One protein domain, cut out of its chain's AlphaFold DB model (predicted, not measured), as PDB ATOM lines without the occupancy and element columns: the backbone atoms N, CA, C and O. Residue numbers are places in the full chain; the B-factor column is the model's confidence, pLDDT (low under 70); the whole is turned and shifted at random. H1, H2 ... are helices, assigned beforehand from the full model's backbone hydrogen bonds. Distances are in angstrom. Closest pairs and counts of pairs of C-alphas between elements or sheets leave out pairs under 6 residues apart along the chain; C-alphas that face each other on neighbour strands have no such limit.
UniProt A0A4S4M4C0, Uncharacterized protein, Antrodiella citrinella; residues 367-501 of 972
ATOM      1  N   ILE A 367     139.285 124.942 166.979       74.00
ATOM      2  CA  ILE A 367     138.282 125.507 167.887       74.00
ATOM      3  C   ILE A 367     138.645 126.968 168.142       74.00
ATOM      4  O   ILE A 367     139.626 127.276 168.820       74.00
ATOM      5  N   LEU A 368     137.850 127.886 167.584       75.62
ATOM      6  CA  LEU A 368     138.061 129.323 167.746       75.62
ATOM      7  C   LEU A 368     137.234 129.802 168.944       75.62
ATOM      8  O   LEU A 368     136.017 129.929 168.855       75.62
ATOM      9  N   LYS A 369     137.882 130.079 170.079       69.81
ATOM     10  CA  LYS A 369     137.185 130.486 171.318       69.81
ATOM     11  C   LYS A 369     136.514 131.861 171.249       69.81
ATOM     12  O   LYS A 369     135.661 132.171 172.072       69.81
ATOM     13  N   HIS A 370     136.915 132.693 170.290       72.81
ATOM     14  CA  HIS A 370     136.441 134.070 170.144       72.81
ATOM     15  C   HIS A 370     135.154 134.198 169.308       72.81
ATOM     16  O   HIS A 370     134.624 135.304 169.201       72.81
ATOM     17  N   ILE A 371     134.637 133.108 168.721       74.31
ATOM     18  CA  ILE A 371     133.351 133.108 168.004       74.31
ATOM     19  C   ILE A 371     132.245 132.476 168.861       74.31
ATOM     20  O   ILE A 371     132.509 131.627 169.710       74.31
ATOM     21  N   SER A 372     130.990 132.899 168.667       75.56
ATOM     22  CA  SER A 372     129.857 132.399 169.461       75.56
ATOM     23  C   SER A 372     129.642 130.889 169.270       75.56
ATOM     24  O   SER A 372     129.942 130.339 168.208       75.56
ATOM     25  N   GLY A 373     129.077 130.210 170.278       71.69
ATOM     26  CA  GLY A 373     128.840 128.758 170.233       71.69
ATOM     27  C   GLY A 373     127.999 128.304 169.031       71.69
ATOM     28  O   GLY A 373     128.281 127.265 168.428       71.69
ATOM     29  N   ASP A 374     127.033 129.125 168.613       74.38
ATOM     30  CA  ASP A 374     126.210 128.866 167.427       74.38
ATOM     31  C   ASP A 374     127.020 128.998 166.123       74.38
ATOM     32  O   ASP A 374     126.904 128.155 165.229       74.38
ATOM     33  N   ALA A 375     127.902 130.002 166.023       73.50
ATOM     34  CA  ALA A 375     128.773 130.198 164.862       73.50
ATOM     35  C   ALA A 375     129.836 129.090 164.746       73.50
ATOM     36  O   ALA A 375     130.084 128.581 163.648       73.50
ATOM     37  N   GLN A 376     130.408 128.654 165.873       80.25
ATOM     38  CA  GLN A 376     131.330 127.515 165.928       80.25
ATOM     39  C   GLN A 376     130.630 126.217 165.494       80.25
ATOM     40  O   GLN A 376     131.182 125.454 164.699       80.25
ATOM     41  N   SER A 377     129.385 125.997 165.926       78.50
ATOM     42  CA  SER A 377     128.589 124.826 165.530       78.50
ATOM     43  C   SER A 377     128.280 124.810 164.026       78.50
ATOM     44  O   SER A 377     128.423 123.778 163.367       78.50
ATOM     45  N   LEU A 378     127.917 125.961 163.446       80.94
ATOM     46  CA  LEU A 378     127.688 126.103 162.000       80.94
ATOM     47  C   LEU A 378     128.971 125.921 161.177       80.94
ATOM     48  O   LEU A 378     128.934 125.342 160.088       80.94
ATOM     49  N   ARG A 379     130.114 126.397 161.678       85.38
ATOM     50  CA  ARG A 379     131.426 126.223 161.041       85.38
ATOM     51  C   ARG A 379     131.846 124.753 160.988       85.38
ATOM     52  O   ARG A 379     132.245 124.291 159.919       85.38
ATOM     53  N   LEU A 380     131.692 124.014 162.090       78.38
ATOM     54  CA  LEU A 380     131.981 122.576 162.147       78.38
ATOM     55  C   LEU A 380     131.040 121.768 161.237       78.38
ATOM     56  O   LEU A 380     131.491 120.885 160.509       78.38
ATOM     57  N   ALA A 381     129.751 122.119 161.187       79.12
ATOM     58  CA  ALA A 381     128.795 121.478 160.279       79.12
ATOM     59  C   ALA A 381     129.150 121.695 158.793       79.12
ATOM     60  O   ALA A 381     129.090 120.754 158.000       79.12
ATOM     61  N   ARG A 382     129.569 122.912 158.413       84.88
ATOM     62  CA  ARG A 382     130.053 123.216 157.053       84.88
ATOM     63  C   ARG A 382     131.347 122.484 156.716       84.88
ATOM     64  O   ARG A 382     131.479 121.992 155.598       84.88
ATOM     65  N   ALA A 383     132.283 122.408 157.665       78.12
ATOM     66  CA  ALA A 383     133.526 121.663 157.501       78.12
ATOM     67  C   ALA A 383     133.225 120.184 157.218       78.12
ATOM     68  O   ALA A 383     133.683 119.665 156.207       78.12
ATOM     69  N   SER A 384     132.357 119.552 158.017       73.56
ATOM     70  CA  SER A 384     131.917 118.169 157.787       73.56
ATOM     71  C   SER A 384     131.295 117.986 156.397       73.56
ATOM     72  O   SER A 384     131.690 117.088 155.662       73.56
ATOM     73  N   GLN A 385     130.400 118.886 155.973       78.19
ATOM     74  CA  GLN A 385     129.767 118.812 154.651       78.19
ATOM     75  C   GLN A 385     130.768 118.952 153.487       78.19
ATOM     76  O   GLN A 385     130.630 118.293 152.456       78.19
ATOM     77  N   LEU A 386     131.774 119.823 153.625       76.19
ATOM     78  CA  LEU A 386     132.836 119.994 152.626       76.19
ATOM     79  C   LEU A 386     133.783 118.782 152.571       76.19
ATOM     80  O   LEU A 386     134.417 118.563 151.538       76.19
ATOM     81  N   LEU A 387     133.855 117.997 153.650       69.44
ATOM     82  CA  LEU A 387     134.708 116.815 153.776       69.44
ATOM     83  C   LEU A 387     134.007 115.481 153.482       69.44
ATOM     84  O   LEU A 387     134.696 114.534 153.114       69.44
ATOM     85  N   ASP A 388     132.672 115.403 153.511       69.19
ATOM     86  CA  ASP A 388     131.896 114.192 153.155       69.19
ATOM     87  C   ASP A 388     132.199 113.653 151.735       69.19
ATOM     88  O   ASP A 388     131.869 112.520 151.393       69.19
ATOM     89  N   SER A 389     132.877 114.442 150.892       56.19
ATOM     90  CA  SER A 389     133.308 114.078 149.533       56.19
ATOM     91  C   SER A 389     134.785 113.643 149.413       56.19
ATOM     92  O   SER A 389     135.255 113.352 148.307       56.19
ATOM     93  N   LEU A 390     135.524 113.541 150.528       54.84
ATOM     94  CA  LEU A 390     136.939 113.128 150.564       54.84
ATOM     95  C   LEU A 390     137.183 111.715 150.020       54.84
ATOM     96  O   LEU A 390     138.195 111.495 149.354       54.84
ATOM     97  N   ALA A 391     136.256 110.779 150.245       49.97
ATOM     98  CA  ALA A 391     136.363 109.404 149.748       49.97
ATOM     99  C   ALA A 391     136.320 109.316 148.208       49.97
ATOM    100  O   ALA A 391     136.757 108.328 147.624       49.97
ATOM    101  N   THR A 392     135.807 110.350 147.535       53.66
ATOM    102  CA  THR A 392     135.581 110.360 146.082       53.66
ATOM    103  C   THR A 392     136.634 111.174 145.315       53.66
ATOM    104  O   THR A 392     136.811 110.959 144.118       53.66
ATOM    105  N   TYR A 393     137.367 112.089 145.972       64.31
ATOM    106  CA  TYR A 393     138.324 112.989 145.307       64.31
ATOM    107  C   TYR A 393     139.609 113.237 146.131       64.31
ATOM    108  O   TYR A 393     139.746 114.288 146.766       64.31
ATOM    109  N   PRO A 394     140.629 112.357 146.034       68.38
ATOM    110  CA  PRO A 394     141.931 112.512 146.711       68.38
ATOM    111  C   PRO A 394     142.655 113.841 146.417       68.38
ATOM    112  O   PRO A 394     143.454 114.337 147.215       68.38
ATOM    113  N   ALA A 395     142.349 114.461 145.271       71.81
ATOM    114  CA  ALA A 395     142.861 115.774 144.887       71.81
ATOM    115  C   ALA A 395     142.427 116.909 145.839       71.81
ATOM    116  O   ALA A 395     143.130 117.917 145.927       71.81
ATOM    117  N   LEU A 396     141.304 116.757 146.556       76.25
ATOM    118  CA  LEU A 396     140.809 117.742 147.521       76.25
ATOM    119  C   LEU A 396     141.694 117.782 148.775       76.25
ATOM    120  O   LEU A 396     142.160 118.861 149.138       76.25
ATOM    121  N   LYS A 397     142.020 116.612 149.352       78.00
ATOM    122  CA  LYS A 397     142.937 116.477 150.503       78.00
ATOM    123  C   LYS A 397     144.307 117.071 150.177       78.00
ATOM    124  O   LYS A 397     144.780 117.963 150.873       78.00
ATOM    125  N   LYS A 398     144.884 116.688 149.029       78.75
ATOM    126  CA  LYS A 398     146.158 117.247 148.535       78.75
ATOM    127  C   LYS A 398     146.095 118.767 148.324       78.75
ATOM    128  O   LYS A 398     147.088 119.468 148.523       78.75
ATOM    129  N   GLY A 399     144.935 119.278 147.909       83.31
ATOM    130  CA  GLY A 399     144.670 120.707 147.772       83.31
ATOM    131  C   GLY A 399     144.715 121.441 149.112       83.31
ATOM    132  O   GLY A 399     145.425 122.437 149.212       83.31
ATOM    133  N   ILE A 400     144.019 120.929 150.130       85.19
ATOM    134  CA  ILE A 400     143.984 121.499 151.488       85.19
ATOM    135  C   ILE A 400     145.396 121.526 152.090       85.19
ATOM    136  O   ILE A 400     145.878 122.598 152.452       85.19
ATOM    137  N   THR A 401     146.122 120.401 152.053       81.00
ATOM    138  CA  THR A 401     147.523 120.329 152.515       81.00
ATOM    139  C   THR A 401     148.409 121.353 151.808       81.00
ATOM    140  O   THR A 401     149.214 122.038 152.436       81.00
ATOM    141  N   SER A 402     148.247 121.505 150.487       83.69
ATOM    142  CA  SER A 402     149.026 122.476 149.719       83.69
ATOM    143  C   SER A 402     148.669 123.927 150.048       83.69
ATOM    144  O   SER A 402     149.540 124.782 149.900       83.69
ATOM    145  N   ILE A 403     147.428 124.233 150.434       89.31
ATOM    146  CA  ILE A 403     147.036 125.577 150.878       89.31
ATOM    147  C   ILE A 403     147.659 125.862 152.244       89.31
ATOM    148  O   ILE A 403     148.326 126.883 152.378       89.31
ATOM    149  N   HIS A 404     147.530 124.949 153.213       87.38
ATOM    150  CA  HIS A 404     148.132 125.109 154.543       87.38
ATOM    151  C   HIS A 404     149.644 125.306 154.455       87.38
ATOM    152  O   HIS A 404     150.152 126.291 154.973       87.38
ATOM    153  N   GLN A 405     150.345 124.477 153.674       81.31
ATOM    154  CA  GLN A 405     151.786 124.624 153.456       81.31
ATOM    155  C   GLN A 405     152.172 125.999 152.885       81.31
ATOM    156  O   GLN A 405     153.225 126.527 153.226       81.31
ATOM    157  N   ARG A 406     151.337 126.584 152.014       86.12
ATOM    158  CA  ARG A 406     151.579 127.923 151.451       86.12
ATOM    159  C   ARG A 406     151.331 129.026 152.467       86.12
ATOM    160  O   ARG A 406     152.044 130.020 152.444       86.12
ATOM    161  N   LEU A 407     150.326 128.868 153.325       86.12
ATOM    162  CA  LEU A 407     150.076 129.801 154.424       86.12
ATOM    163  C   LEU A 407     151.179 129.711 155.492       86.12
ATOM    164  O   LEU A 407     151.460 130.722 156.129       86.12
ATOM    165  N   SER A 408     151.865 128.564 155.592       81.19
ATOM    166  CA  SER A 408     153.078 128.376 156.401       81.19
ATOM    167  C   SER A 408     154.353 128.994 155.851       81.19
ATOM    168  O   SER A 408     155.371 128.997 156.540       81.19
ATOM    169  N   GLU A 409     154.335 129.539 154.636       82.31
ATOM    170  CA  GLU A 409     155.449 130.351 154.152       82.31
ATOM    171  C   GLU A 409     155.501 131.696 154.926       82.31
ATOM    172  O   GLU A 409     154.530 132.115 155.573       82.31
ATOM    173  N   SER A 410     156.654 132.376 154.894       79.69
ATOM    174  CA  SER A 410     156.839 133.683 155.547       79.69
ATOM    175  C   SER A 410     155.807 134.707 155.068       79.69
ATOM    176  O   SER A 410     155.404 134.695 153.899       79.69
ATOM    177  N   ARG A 411     155.392 135.614 155.961       83.12
ATOM    178  CA  ARG A 411     154.399 136.653 155.657       83.12
ATOM    179  C   ARG A 411     154.842 137.456 154.426       83.12
ATOM    180  O   ARG A 411     155.991 137.900 154.368       83.12
ATOM    181  N   PRO A 412     153.964 137.680 153.434       82.19
ATOM    182  CA  PRO A 412     154.320 138.493 152.279       82.19
ATOM    183  C   PRO A 412     154.530 139.949 152.723       82.19
ATOM    184  O   PRO A 412     153.587 140.621 153.127       82.19
ATOM    185  N   GLN A 413     155.777 140.431 152.665       77.38
ATOM    186  CA  GLN A 413     156.158 141.797 153.072       77.38
ATOM    187  C   GLN A 413     156.096 142.822 151.921       77.38
ATOM    188  O   GLN A 413     156.353 144.005 152.133       77.38
ATOM    189  N   ALA A 414     155.772 142.385 150.699       85.75
ATOM    190  CA  ALA A 414     155.720 143.228 149.506       85.75
ATOM    191  C   ALA A 414     154.545 142.852 148.586       85.75
ATOM    192  O   ALA A 414     154.165 141.684 148.483       85.75
ATOM    193  N   GLU A 415     154.005 143.839 147.867       84.44
ATOM    194  CA  GLU A 415     152.800 143.712 147.028       84.44
ATOM    195  C   GLU A 415     152.954 142.673 145.898       84.44
ATOM    196  O   GLU A 415     152.020 141.951 145.548       84.44
ATOM    197  N   ASN A 416     154.168 142.513 145.360       85.81
ATOM    198  CA  ASN A 416     154.477 141.473 144.376       85.81
ATOM    199  C   ASN A 416     154.399 140.049 144.962       85.81
ATOM    200  O   ASN A 416     153.983 139.126 144.260       85.81
ATOM    201  N   LEU A 417     154.771 139.865 146.233       82.81
ATOM    202  CA  LEU A 417     154.677 138.584 146.939       82.81
ATOM    203  C   LEU A 417     153.227 138.266 147.320       82.81
ATOM    204  O   LEU A 417     152.815 137.112 147.210       82.81
ATOM    205  N   GLU A 418     152.433 139.279 147.686       87.00
ATOM    206  CA  GLU A 418     150.985 139.133 147.902       87.00
ATOM    207  C   GLU A 418     150.275 138.673 146.618       87.00
ATOM    208  O   GLU A 418     149.505 137.708 146.637       87.00
ATOM    209  N   MET A 419     150.582 139.304 145.477       87.00
ATOM    210  CA  MET A 419     150.037 138.903 144.175       87.00
ATOM    211  C   MET A 419     150.440 137.476 143.782       87.00
ATOM    212  O   MET A 419     149.611 136.725 143.255       87.00
ATOM    213  N   GLU A 420     151.685 137.071 144.047       87.75
ATOM    214  CA  GLU A 420     152.153 135.718 143.738       87.75
ATOM    215  C   GLU A 420     151.509 134.666 144.655       87.75
ATOM    216  O   GLU A 420     151.077 133.615 144.171       87.75
ATOM    217  N   LEU A 421     151.353 134.949 145.955       89.94
ATOM    218  CA  LEU A 421     150.636 134.069 146.881       89.94
ATOM    219  C   LEU A 421     149.162 133.926 146.475       89.94
ATOM    220  O   LEU A 421     148.679 132.800 146.339       89.94
ATOM    221  N   LYS A 422     148.477 135.036 146.160       92.81
ATOM    222  CA  LYS A 422     147.091 135.042 145.653       92.81
ATOM    223  C   LYS A 422     146.948 134.175 144.397       92.81
ATOM    224  O   LYS A 422     146.073 133.311 144.335       92.81
ATOM    225  N   LYS A 423     147.848 134.342 143.419       90.94
ATOM    226  CA  LYS A 423     147.877 133.557 142.170       90.94
ATOM    227  C   LYS A 423     148.157 132.073 142.408       90.94
ATOM    228  O   LYS A 423     147.665 131.221 141.666       90.94
ATOM    229  N   ARG A 424     148.984 131.743 143.404       90.62
ATOM    230  CA  ARG A 424     149.296 130.357 143.779       90.62
ATOM    231  C   ARG A 424     148.111 129.692 144.481       90.62
ATOM    232  O   ARG A 424     147.824 128.548 144.145       90.62
ATOM    233  N   LEU A 425     147.410 130.401 145.369       92.25
ATOM    234  CA  LEU A 425     146.207 129.920 146.063       92.25
ATOM    235  C   LEU A 425     145.013 129.743 145.111       92.25
ATOM    236  O   LEU A 425     144.298 128.746 145.183       92.25
ATOM    237  N   SER A 426     144.825 130.647 144.144       91.25
ATOM    238  CA  SER A 426     143.693 130.582 143.207       91.25
ATOM    239  C   SER A 426     143.720 129.374 142.253       91.25
ATOM    240  O   SER A 426     142.729 129.110 141.567       91.25
ATOM    241  N   LYS A 427     144.841 128.636 142.176       91.62
ATOM    242  CA  LYS A 427     144.982 127.416 141.356       91.62
ATOM    243  C   LYS A 427     144.289 126.197 141.972       91.62
ATOM    244  O   LYS A 427     144.056 125.219 141.263       91.62
ATOM    245  N   HIS A 428     143.952 126.238 143.258       91.75
ATOM    246  CA  HIS A 428     143.384 125.099 143.974       91.75
ATOM    247  C   HIS A 428     141.899 124.897 143.656       91.75
ATOM    248  O   HIS A 428     141.217 125.765 143.096       91.75
ATOM    249  N   LEU A 429     141.383 123.701 143.949       89.19
ATOM    250  CA  LEU A 429     139.961 123.388 143.788       89.19
ATOM    251  C   LEU A 429     139.113 124.270 144.712       89.19
ATOM    252  O   LEU A 429     139.549 124.641 145.797       89.19
ATOM    253  N   TRP A 430     137.891 124.595 144.278       91.38
ATOM    254  CA  TRP A 430     137.022 125.509 145.027       91.38
ATOM    255  C   TRP A 430     136.705 124.957 146.420       91.38
ATOM    256  O   TRP A 430     136.826 125.691 147.388       91.38
ATOM    257  N   GLY A 431     136.412 123.656 146.527       86.38
ATOM    258  CA  GLY A 431     136.130 123.012 147.814       86.38
ATOM    259  C   GLY A 431     137.314 123.034 148.786       86.38
ATOM    260  O   GLY A 431     137.104 123.193 149.979       86.38
ATOM    261  N   ALA A 432     138.556 122.959 148.286       88.44
ATOM    262  CA  ALA A 432     139.745 123.050 149.134       88.44
ATOM    263  C   ALA A 432     139.923 124.473 149.687       88.44
ATOM    264  O   ALA A 432     140.168 124.639 150.874       88.44
ATOM    265  N   LEU A 433     139.734 125.502 148.851       90.19
ATOM    266  CA  LEU A 433     139.755 126.901 149.300       90.19
ATOM    267  C   LEU A 433     138.613 127.203 150.279       90.19
ATOM    268  O   LEU A 433     138.847 127.844 151.298       90.19
ATOM    269  N   ALA A 434     137.406 126.708 149.992       88.31
ATOM    270  CA  ALA A 434     136.234 126.891 150.842       88.31
ATOM    271  C   ALA A 434     136.414 126.234 152.213       88.31
ATOM    272  O   ALA A 434     136.031 126.825 153.217       88.31
ATOM    273  N   TYR A 435     137.039 125.053 152.258       88.44
ATOM    274  CA  TYR A 435     137.364 124.374 153.507       88.44
ATOM    275  C   TYR A 435     138.315 125.207 154.372       88.44
ATOM    276  O   TYR A 435     137.975 125.512 155.510       88.44
ATOM    277  N   VAL A 436     139.447 125.659 153.818       88.75
ATOM    278  CA  VAL A 436     140.434 126.449 154.580       88.75
ATOM    279  C   VAL A 436     139.874 127.811 155.006       88.75
ATOM    280  O   VAL A 436     140.098 128.237 156.134       88.75
ATOM    281  N   CYS A 437     139.097 128.485 154.151       89.31
ATOM    282  CA  CYS A 437     138.427 129.741 154.521       89.31
ATOM    283  C   CYS A 437     137.416 129.536 155.655       89.31
ATOM    284  O   CYS A 437     137.361 130.337 156.584       89.31
ATOM    285  N   ASN A 438     136.631 128.454 155.598       88.19
ATOM    286  CA  ASN A 438     135.703 128.090 156.664       88.19
ATOM    287  C   ASN A 438     136.448 127.760 157.960       88.19
ATOM    288  O   ASN A 438     136.022 128.189 159.027       88.19
ATOM    289  N   ASP A 439     137.567 127.041 157.880       85.81
ATOM    290  CA  ASP A 439     138.335 126.654 159.058       85.81
ATOM    291  C   ASP A 439     139.038 127.851 159.720       85.81
ATOM    292  O   ASP A 439     139.018 127.989 160.936       85.81
ATOM    293  N   LEU A 440     139.530 128.809 158.941       86.31
ATOM    294  CA  LEU A 440     140.139 130.033 159.472       86.31
ATOM    295  C   LEU A 440     139.138 131.149 159.801       86.31
ATOM    296  O   LEU A 440     139.535 132.203 160.292       86.31
ATOM    297  N   SER A 441     137.850 130.948 159.505       83.38
ATOM    298  CA  SER A 441     136.835 132.016 159.472       83.38
ATOM    299  C   SER A 441     137.257 133.224 158.615       83.38
ATOM    300  O   SER A 441     136.879 134.363 158.883       83.38
ATOM    301  N   ALA A 442     138.033 132.972 157.558       88.06
ATOM    302  CA  ALA A 442     138.592 133.974 156.660       88.06
ATOM    303  C   ALA A 442     137.725 134.102 155.397       88.06
ATOM    304  O   ALA A 442     137.969 133.441 154.387       88.06
ATOM    305  N   PHE A 443     136.699 134.953 155.457       87.31
ATOM    306  CA  PHE A 443     135.807 135.251 154.330       87.31
ATOM    307  C   PHE A 443     135.987 136.695 153.829       87.31
ATOM    308  O   PHE A 443     136.468 137.546 154.577       87.31
ATOM    309  N   PRO A 444     135.606 137.004 152.575       84.94
ATOM    310  CA  PRO A 444     135.667 138.370 152.053       84.94
ATOM    311  C   PRO A 444     134.809 139.332 152.889       84.94
ATOM    312  O   PRO A 444     133.633 139.057 153.116       84.94
ATOM    313  N   GLU A 445     135.359 140.484 153.291       73.62
ATOM    314  CA  GLU A 445     134.709 141.431 154.223       73.62
ATOM    315  C   GLU A 445     133.274 141.815 153.827       73.62
ATOM    316  O   GLU A 445     132.406 141.943 154.682       73.62
ATOM    317  N   LYS A 446     132.994 141.950 152.524       70.50
ATOM    318  CA  LYS A 446     131.679 142.374 152.010       70.50
ATOM    319  C   LYS A 446     130.568 141.333 152.166       70.50
ATOM    320  O   LYS A 446     129.404 141.694 152.046       70.50
ATOM    321  N   THR A 447     130.913 140.062 152.364       74.19
ATOM    322  CA  THR A 447     129.959 138.940 152.437       74.19
ATOM    323  C   THR A 447     130.166 138.069 153.677       74.19
ATOM    324  O   THR A 447     129.459 137.079 153.855       74.19
ATOM    325  N   ALA A 448     131.115 138.422 154.552       72.69
ATOM    326  CA  ALA A 448     131.517 137.614 155.698       72.69
ATOM    327  C   ALA A 448     130.365 137.349 156.682       72.69
ATOM    328  O   ALA A 448     130.164 136.199 157.069       72.69
ATOM    329  N   GLU A 449     129.576 138.367 157.042       73.31
ATOM    330  CA  GLU A 449     128.460 138.218 157.994       73.31
ATOM    331  C   GLU A 449     127.372 137.266 157.468       73.31
ATOM    332  O   GLU A 449     126.934 136.364 158.186       73.31
ATOM    333  N   ASP A 450     127.015 137.386 156.185       75.44
ATOM    334  CA  ASP A 450     126.033 136.515 155.531       75.44
ATOM    335  C   ASP A 450     126.554 135.080 155.366       75.44
ATOM    336  O   ASP A 450     125.810 134.116 155.557       75.44
ATOM    337  N   LEU A 451     127.832 134.911 155.009       79.00
ATOM    338  CA  LEU A 451     128.436 133.599 154.770       79.00
ATOM    339  C   LEU A 451     128.672 132.822 156.067       79.00
ATOM    340  O   LEU A 451     128.516 131.601 156.070       79.00
ATOM    341  N   VAL A 452     129.037 133.490 157.165       76.50
ATOM    342  CA  VAL A 452     129.285 132.848 158.468       76.50
ATOM    343  C   VAL A 452     128.003 132.258 159.067       76.50
ATOM    344  O   VAL A 452     128.068 131.213 159.711       76.50
ATOM    345  N   MET A 453     126.843 132.859 158.784       75.69
ATOM    346  CA  MET A 453     125.536 132.400 159.274       75.69
ATOM    347  C   MET A 453     124.872 131.329 158.391       75.69
ATOM    348  O   MET A 453     123.843 130.759 158.761       75.69
ATOM    349  N   GLN A 454     125.435 131.016 157.218       79.44
ATOM    350  CA  GLN A 454     124.895 129.987 156.325       79.44
ATOM    351  C   GLN A 454     125.292 128.574 156.761       79.44
ATOM    352  O   GLN A 454     126.432 128.301 157.125       79.44
ATOM    353  N   ARG A 455     124.358 127.625 156.625       76.44
ATOM    354  CA  ARG A 455     124.583 126.207 156.959       76.44
ATOM    355  C   ARG A 455     125.411 125.441 155.913       76.44
ATOM    356  O   ARG A 455     125.913 124.370 156.219       76.44
ATOM    357  N   SER A 456     125.552 125.976 154.698       78.38
ATOM    358  CA  SER A 456     126.288 125.360 153.581       78.38
ATOM    359  C   SER A 456     126.848 126.428 152.640       78.38
ATOM    360  O   SER A 456     126.119 127.365 152.322       78.38
ATOM    361  N   LEU A 457     128.069 126.250 152.128       81.31
ATOM    362  CA  LEU A 457     128.683 127.141 151.131       81.31
ATOM    363  C   LEU A 457     128.508 126.572 149.716       81.31
ATOM    364  O   LEU A 457     128.778 125.393 149.489       81.31
ATOM    365  N   ARG A 458     128.111 127.396 148.738       78.81
ATOM    366  CA  ARG A 458     128.040 126.997 147.319       78.81
ATOM    367  C   ARG A 458     128.904 127.907 146.454       78.81
ATOM    368  O   ARG A 458     129.170 129.054 146.788       78.81
ATOM    369  N   TYR A 459     129.258 127.411 145.270       74.81
ATOM    370  CA  TYR A 459     130.101 128.124 144.302       74.81
ATOM    371  C   TYR A 459     129.596 129.532 143.930       74.81
ATOM    372  O   TYR A 459     130.395 130.412 143.633       74.81
ATOM    373  N   LYS A 460     128.276 129.752 143.949       78.81
ATOM    374  CA  LYS A 460     127.658 131.056 143.657       78.81
ATOM    375  C   LYS A 460     127.742 132.065 144.809       78.81
ATOM    376  O   LYS A 460     127.459 133.233 144.580       78.81
ATOM    377  N   ASP A 461     128.069 131.605 146.016       79.31
ATOM    378  CA  ASP A 461     128.067 132.423 147.230       79.31
ATOM    379  C   ASP A 461     129.452 133.087 147.459       79.31
ATOM    380  O   ASP A 461     129.524 134.165 148.043       79.31
ATOM    381  N   VAL A 462     130.549 132.489 146.961       86.81
ATOM    382  CA  VAL A 462     131.908 133.074 146.976       86.81
ATOM    383  C   VAL A 462     132.802 132.471 145.883       86.81
ATOM    384  O   VAL A 462     132.806 131.257 145.661       86.81
ATOM    385  N   THR A 463     133.596 133.286 145.190       89.94
ATOM    386  CA  THR A 463     134.508 132.824 144.128       89.94
ATOM    387  C   THR A 463     135.882 132.395 144.663       89.94
ATOM    388  O   THR A 463     136.304 132.757 145.760       89.94
ATOM    389  N   LYS A 464     136.650 131.642 143.856       92.56
ATOM    390  CA  LYS A 464     138.033 131.251 144.210       92.56
ATOM    391  C   LYS A 464     138.961 132.448 144.425       92.56
ATOM    392  O   LYS A 464     139.870 132.362 145.244       92.56
ATOM    393  N   LEU A 465     138.772 133.515 143.646       90.19
ATOM    394  CA  LEU A 465     139.635 134.693 143.699       90.19
ATOM    395  C   LEU A 465     139.393 135.483 144.987       90.19
ATOM    396  O   LEU A 465     140.356 135.889 145.627       90.19
ATOM    397  N   GLU A 466     138.125 135.619 145.379       89.88
ATOM    398  CA  GLU A 466     137.720 136.258 146.633       89.88
ATOM    399  C   GLU A 466     138.210 135.469 147.856       89.88
ATOM    400  O   GLU A 466     138.730 136.063 148.794       89.88
ATOM    401  N   MET A 467     138.142 134.131 147.828       93.44
ATOM    402  CA  MET A 467     138.707 133.283 148.891       93.44
ATOM    403  C   MET A 467     140.234 133.386 148.981       93.44
ATOM    404  O   MET A 467     140.789 133.519 150.068       93.44
ATOM    405  N   ALA A 468     140.934 133.357 147.843       92.88
ATOM    406  CA  ALA A 468     142.386 133.520 147.825       92.88
ATOM    407  C   ALA A 468     142.810 134.897 148.366       92.88
ATOM    408  O   ALA A 468     143.801 134.994 149.081       92.88
ATOM    409  N   GLU A 469     142.053 135.949 148.049       92.69
ATOM    410  CA  GLU A 469     142.261 137.295 148.587       92.69
ATOM    411  C   GLU A 469     142.027 137.362 150.097       92.69
ATOM    412  O   GLU A 469     142.886 137.865 150.816       92.69
ATOM    413  N   ALA A 470     140.926 136.784 150.583       91.94
ATOM    414  CA  ALA A 470     140.622 136.718 152.009       91.94
ATOM    415  C   ALA A 470     141.720 135.988 152.803       91.94
ATOM    416  O   ALA A 470     142.129 136.467 153.856       91.94
ATOM    417  N   LEU A 471     142.267 134.887 152.275       93.31
ATOM    418  CA  LEU A 471     143.364 134.148 152.913       93.31
ATOM    419  C   LEU A 471     144.691 134.922 152.932       93.31
ATOM    420  O   LEU A 471     145.433 134.832 153.910       93.31
ATOM    421  N   VAL A 472     144.999 135.696 151.885       91.69
ATOM    422  CA  VAL A 472     146.187 136.572 151.868       91.69
ATOM    423  C   VAL A 472     146.042 137.692 152.897       91.69
ATOM    424  O   VAL A 472     146.976 137.942 153.659       91.69
ATOM    425  N   ILE A 473     144.865 138.324 152.966       89.69
ATOM    426  CA  ILE A 473     144.557 139.357 153.965       89.69
ATOM    427  C   ILE A 473     144.650 138.774 155.376       89.69
ATOM    428  O   ILE A 473     145.285 139.379 156.236       89.69
ATOM    429  N   TRP A 474     144.084 137.586 155.598       90.31
ATOM    430  CA  TRP A 474     144.158 136.877 156.872       90.31
ATOM    431  C   TRP A 474     145.609 136.583 157.270       90.31
ATOM    432  O   TRP A 474     146.039 136.970 158.354       90.31
ATOM    433  N   ARG A 475     146.422 136.005 156.372       88.44
ATOM    434  CA  ARG A 475     147.835 135.703 156.665       88.44
ATOM    435  C   ARG A 475     148.642 136.961 156.983       88.44
ATOM    436  O   ARG A 475     149.594 136.895 157.761       88.44
ATOM    437  N   ARG A 476     148.274 138.094 156.379       86.38
ATOM    438  CA  ARG A 476     148.902 139.389 156.632       86.38
ATOM    439  C   ARG A 476     148.438 140.007 157.942       86.38
ATOM    440  O   ARG A 476     149.270 140.531 158.657       86.38
ATOM    441  N   ASN A 477     147.149 140.040 158.240       84.19
ATOM    442  CA  ASN A 477     146.620 140.912 159.293       84.19
ATOM    443  C   ASN A 477     146.262 140.162 160.580       84.19
ATOM    444  O   ASN A 477     146.206 140.774 161.646       84.19
ATOM    445  N   SER A 478     146.013 138.860 160.481       81.12
ATOM    446  CA  SER A 478     145.389 138.065 161.537       81.12
ATOM    447  C   SER A 478     146.360 137.131 162.258       81.12
ATOM    448  O   SER A 478     145.920 136.411 163.145       81.12
ATOM    449  N   VAL A 479     147.653 137.130 161.907       83.19
ATOM    450  CA  VAL A 479     148.673 136.224 162.469       83.19
ATOM    451  C   VAL A 479     149.940 136.994 162.864       83.19
ATOM    452  O   VAL A 479     150.482 137.743 162.048       83.19
ATOM    453  N   GLU A 480     150.409 136.802 164.099       77.06
ATOM    454  CA  GLU A 480     151.681 137.337 164.614       77.06
ATOM    455  C   GLU A 480     152.874 136.498 164.123       77.06
ATOM    456  O   GLU A 480     152.756 135.288 163.938       77.06
ATOM    457  N   GLU A 481     154.033 137.122 163.885       71.38
ATOM    458  CA  GLU A 481     155.220 136.460 163.303       71.38
ATOM    459  C   GLU A 481     156.429 136.486 164.251       71.38
ATOM    460  O   GLU A 481     157.562 136.685 163.828       71.38
ATOM    461  N   ASP A 482     156.184 136.254 165.543       57.28
ATOM    462  CA  ASP A 482     157.239 136.117 166.559       57.28
ATOM    463  C   ASP A 482     157.677 134.639 166.767       57.28
ATOM    464  O   ASP A 482     158.484 134.338 167.647       57.28
ATOM    465  N   GLY A 483     157.189 133.701 165.932       62.12
ATOM    466  CA  GLY A 483     157.535 132.265 165.927       62.12
ATOM    467  C   GLY A 483     157.248 131.564 164.578       62.12
ATOM    468  O   GLY A 483     156.680 132.189 163.678       62.12
ATOM    469  N   PRO A 484     157.641 130.284 164.378       57.16
ATOM    470  CA  PRO A 484     157.387 129.568 163.125       57.16
ATOM    471  C   PRO A 484     155.886 129.283 162.953       57.16
ATOM    472  O   PRO A 484     155.268 128.666 163.818       57.16
ATOM    473  N   PHE A 485     155.300 129.702 161.825       67.88
ATOM    474  CA  PHE A 485     153.956 129.262 161.445       67.88
ATOM    475  C   PHE A 485     154.014 127.776 161.070       67.88
ATOM    476  O   PHE A 485     154.562 127.412 160.027       67.88
ATOM    477  N   GLU A 486     153.423 126.915 161.891       64.31
ATOM    478  CA  GLU A 486     153.262 125.488 161.610       64.31
ATOM    479  C   GLU A 486     151.786 125.132 161.798       64.31
ATOM    480  O   GLU A 486     151.331 124.995 162.923       64.31
ATOM    481  N   TRP A 487     151.019 124.998 160.709       68.69
ATOM    482  CA  TRP A 487     149.614 124.565 160.770       68.69
ATOM    483  C   TRP A 487     149.454 123.256 161.563       68.69
ATOM    484  O   TRP A 487     150.206 122.327 161.266       68.69
ATOM    485  N   PRO A 488     148.454 123.125 162.462       63.19
ATOM    486  CA  PRO A 488     147.377 124.066 162.819       63.19
ATOM    487  C   PRO A 488     147.745 125.134 163.870       63.19
ATOM    488  O   PRO A 488     146.883 125.889 164.313       63.19
ATOM    489  N   HIS A 489     149.009 125.236 164.270       71.12
ATOM    490  CA  HIS A 489     149.474 126.060 165.386       71.12
ATOM    491  C   HIS A 489     150.034 127.410 164.932       71.12
ATOM    492  O   HIS A 489     151.145 127.523 164.411       71.12
ATOM    493  N   PHE A 490     149.265 128.464 165.182       76.50
ATOM    494  CA  PHE A 490     149.659 129.849 164.937       76.50
ATOM    495  C   PHE A 490     149.092 130.769 166.023       76.50
ATOM    496  O   PHE A 490     148.069 130.462 166.637       76.50
ATOM    497  N   THR A 491     149.746 131.910 166.246       78.50
ATOM    498  CA  THR A 491     149.285 132.936 167.193       78.50
ATOM    499  C   THR A 491     148.475 133.992 166.436       78.50
ATOM    500  O   THR A 491     149.042 134.684 165.582       78.50
ATOM    501  N   PRO A 492     147.157 134.115 166.671       76.81
ATOM    502  CA  PRO A 492     146.366 135.160 166.040       76.81
ATOM    503  C   PRO A 492     146.677 136.532 166.658       76.81
ATOM    504  O   PRO A 492     146.918 136.629 167.855       76.81
ATOM    505  N   THR A 493     146.608 137.611 165.872       77.31
ATOM    506  CA  THR A 493     146.787 138.993 166.383       77.31
ATOM    507  C   THR A 493     145.655 139.452 167.308       77.31
ATOM    508  O   THR A 493     145.788 140.453 168.011       77.31
ATOM    509  N   VAL A 494     144.513 138.756 167.289       69.62
ATOM    510  CA  VAL A 494     143.330 139.055 168.104       69.62
ATOM    511  C   VAL A 494     142.721 137.745 168.616       69.62
ATOM    512  O   VAL A 494     142.362 136.880 167.820       69.62
ATOM    513  N   GLY A 495     142.541 137.632 169.936       66.44
ATOM    514  CA  GLY A 495     141.913 136.478 170.599       66.44
ATOM    515  C   GLY A 495     142.906 135.441 171.144       66.44
ATOM    516  O   GLY A 495     144.112 135.570 170.979       66.44
ATOM    517  N   GLU A 496     142.392 134.416 171.834       66.00
ATOM    518  CA  GLU A 496     143.201 133.270 172.279       66.00
ATOM    519  C   GLU A 496     143.570 132.362 171.094       66.00
ATOM    520  O   GLU A 496     142.789 132.225 170.145       66.00
ATOM    521  N   SER A 497     144.739 131.715 171.169       70.00
ATOM    522  CA  SER A 497     145.177 130.729 170.176       70.00
ATOM    523  C   SER A 497     144.136 129.614 170.007       70.00
ATOM    524  O   SER A 497     143.566 129.160 171.005       70.00
ATOM    525  N   PRO A 498     143.868 129.170 168.765       71.50
ATOM    526  CA  PRO A 498     142.901 128.109 168.525       71.50
ATOM    527  C   PRO A 498     143.320 126.817 169.232       71.50
ATOM    528  O   PRO A 498     144.479 126.414 169.173       71.50
ATOM    529  N   GLU A 499     142.362 126.158 169.880       66.69
ATOM    530  CA  GLU A 499     142.565 124.810 170.412       66.69
ATOM    531  C   GLU A 499     142.302 123.783 169.310       66.69
ATOM    532  O   GLU A 499     141.421 123.963 168.466       66.69
ATOM    533  N   THR A 500     143.049 122.686 169.316       61.25
ATOM    534  CA  THR A 500     142.737 121.497 168.521       61.25
ATOM    535  C   THR A 500     142.080 120.455 169.427       61.25
ATOM    536  O   THR A 500     142.236 120.481 170.647       61.25
ATOM    537  N   HIS A 501     141.347 119.499 168.853       51.41
ATOM    538  CA  HIS A 501     140.770 118.380 169.617       51.41
ATOM    539  C   HIS A 501     141.821 117.398 170.191       51.41
ATOM    540  O   HIS A 501     141.440 116.460 170.886       51.41
TER     541      HIS A 501
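This is residues 367 to 501 of the 972 residues of an uncharacterized protein of Antrodiella citrinella (UniProt A0A4S4M4C0). One helix, H4, forms the core, with H1, H2 and H6 packed round it on three sides; H3 packs across H6, and 24 residues with no named element, 478 to 501, fold back toward the first printed residue. The printed part has 135 residues with six named helices, H1 to H6 in chain order, and no named strand: all helix. It is compact, with a radius of gyration of the C-alphas of 14.2 A, and rounded, spanning 35 by 31 by 29 A.

Find C-alpha 373 at (128.840, 128.758, 170.233); from there H1, the longest helix, runs 21.2 A to residue 387. H4 is residues 430 to 440, 15.5 A; H2 is residues 394 to 407, 20.6 A. H3 covers residues 415 to 425, and H5 residues 448 to 452. H6, residues 464 to 477, runs 19.9 A to C-alpha 477 at (146.620, 140.912, 159.293).

Look from H1 to the hub, H4: they touch at a shallow tilt of 27 degrees, opposite ways, closest at the C-alphas of Ala 383 and Tyr 435, 6.2 A. H2 touches H4 at a steep tilt of 47 degrees, closest C-alphas Ile 400 and Ala 432, 5.1 A. H6 touches H4, closest C-alphas Trp 430 and Lys 464, 5.9 A. H3 touches H6, closest C-alphas Lys 422 and Ala 468, 5.4 A. The hairpin H2 and H3 only just touches, with 3 pairs of C-alphas within 8 A, the closest Ile 403 and Leu 425, 6.5 A. H5 only just touches H1, with 3 such pairs, the closest Ala 375 and Val 452, 6.9 A. In all six helices every O i to N i+4 pair is within hydrogen-bond range.

The farthest C-alphas, Thr 392 and Asp 482, are 39.4 A apart. The printed part has no cut; the link H5 to H6 is long. Confidence is under 70 at 22 residues, among them 387 to 394 and 482 to 488.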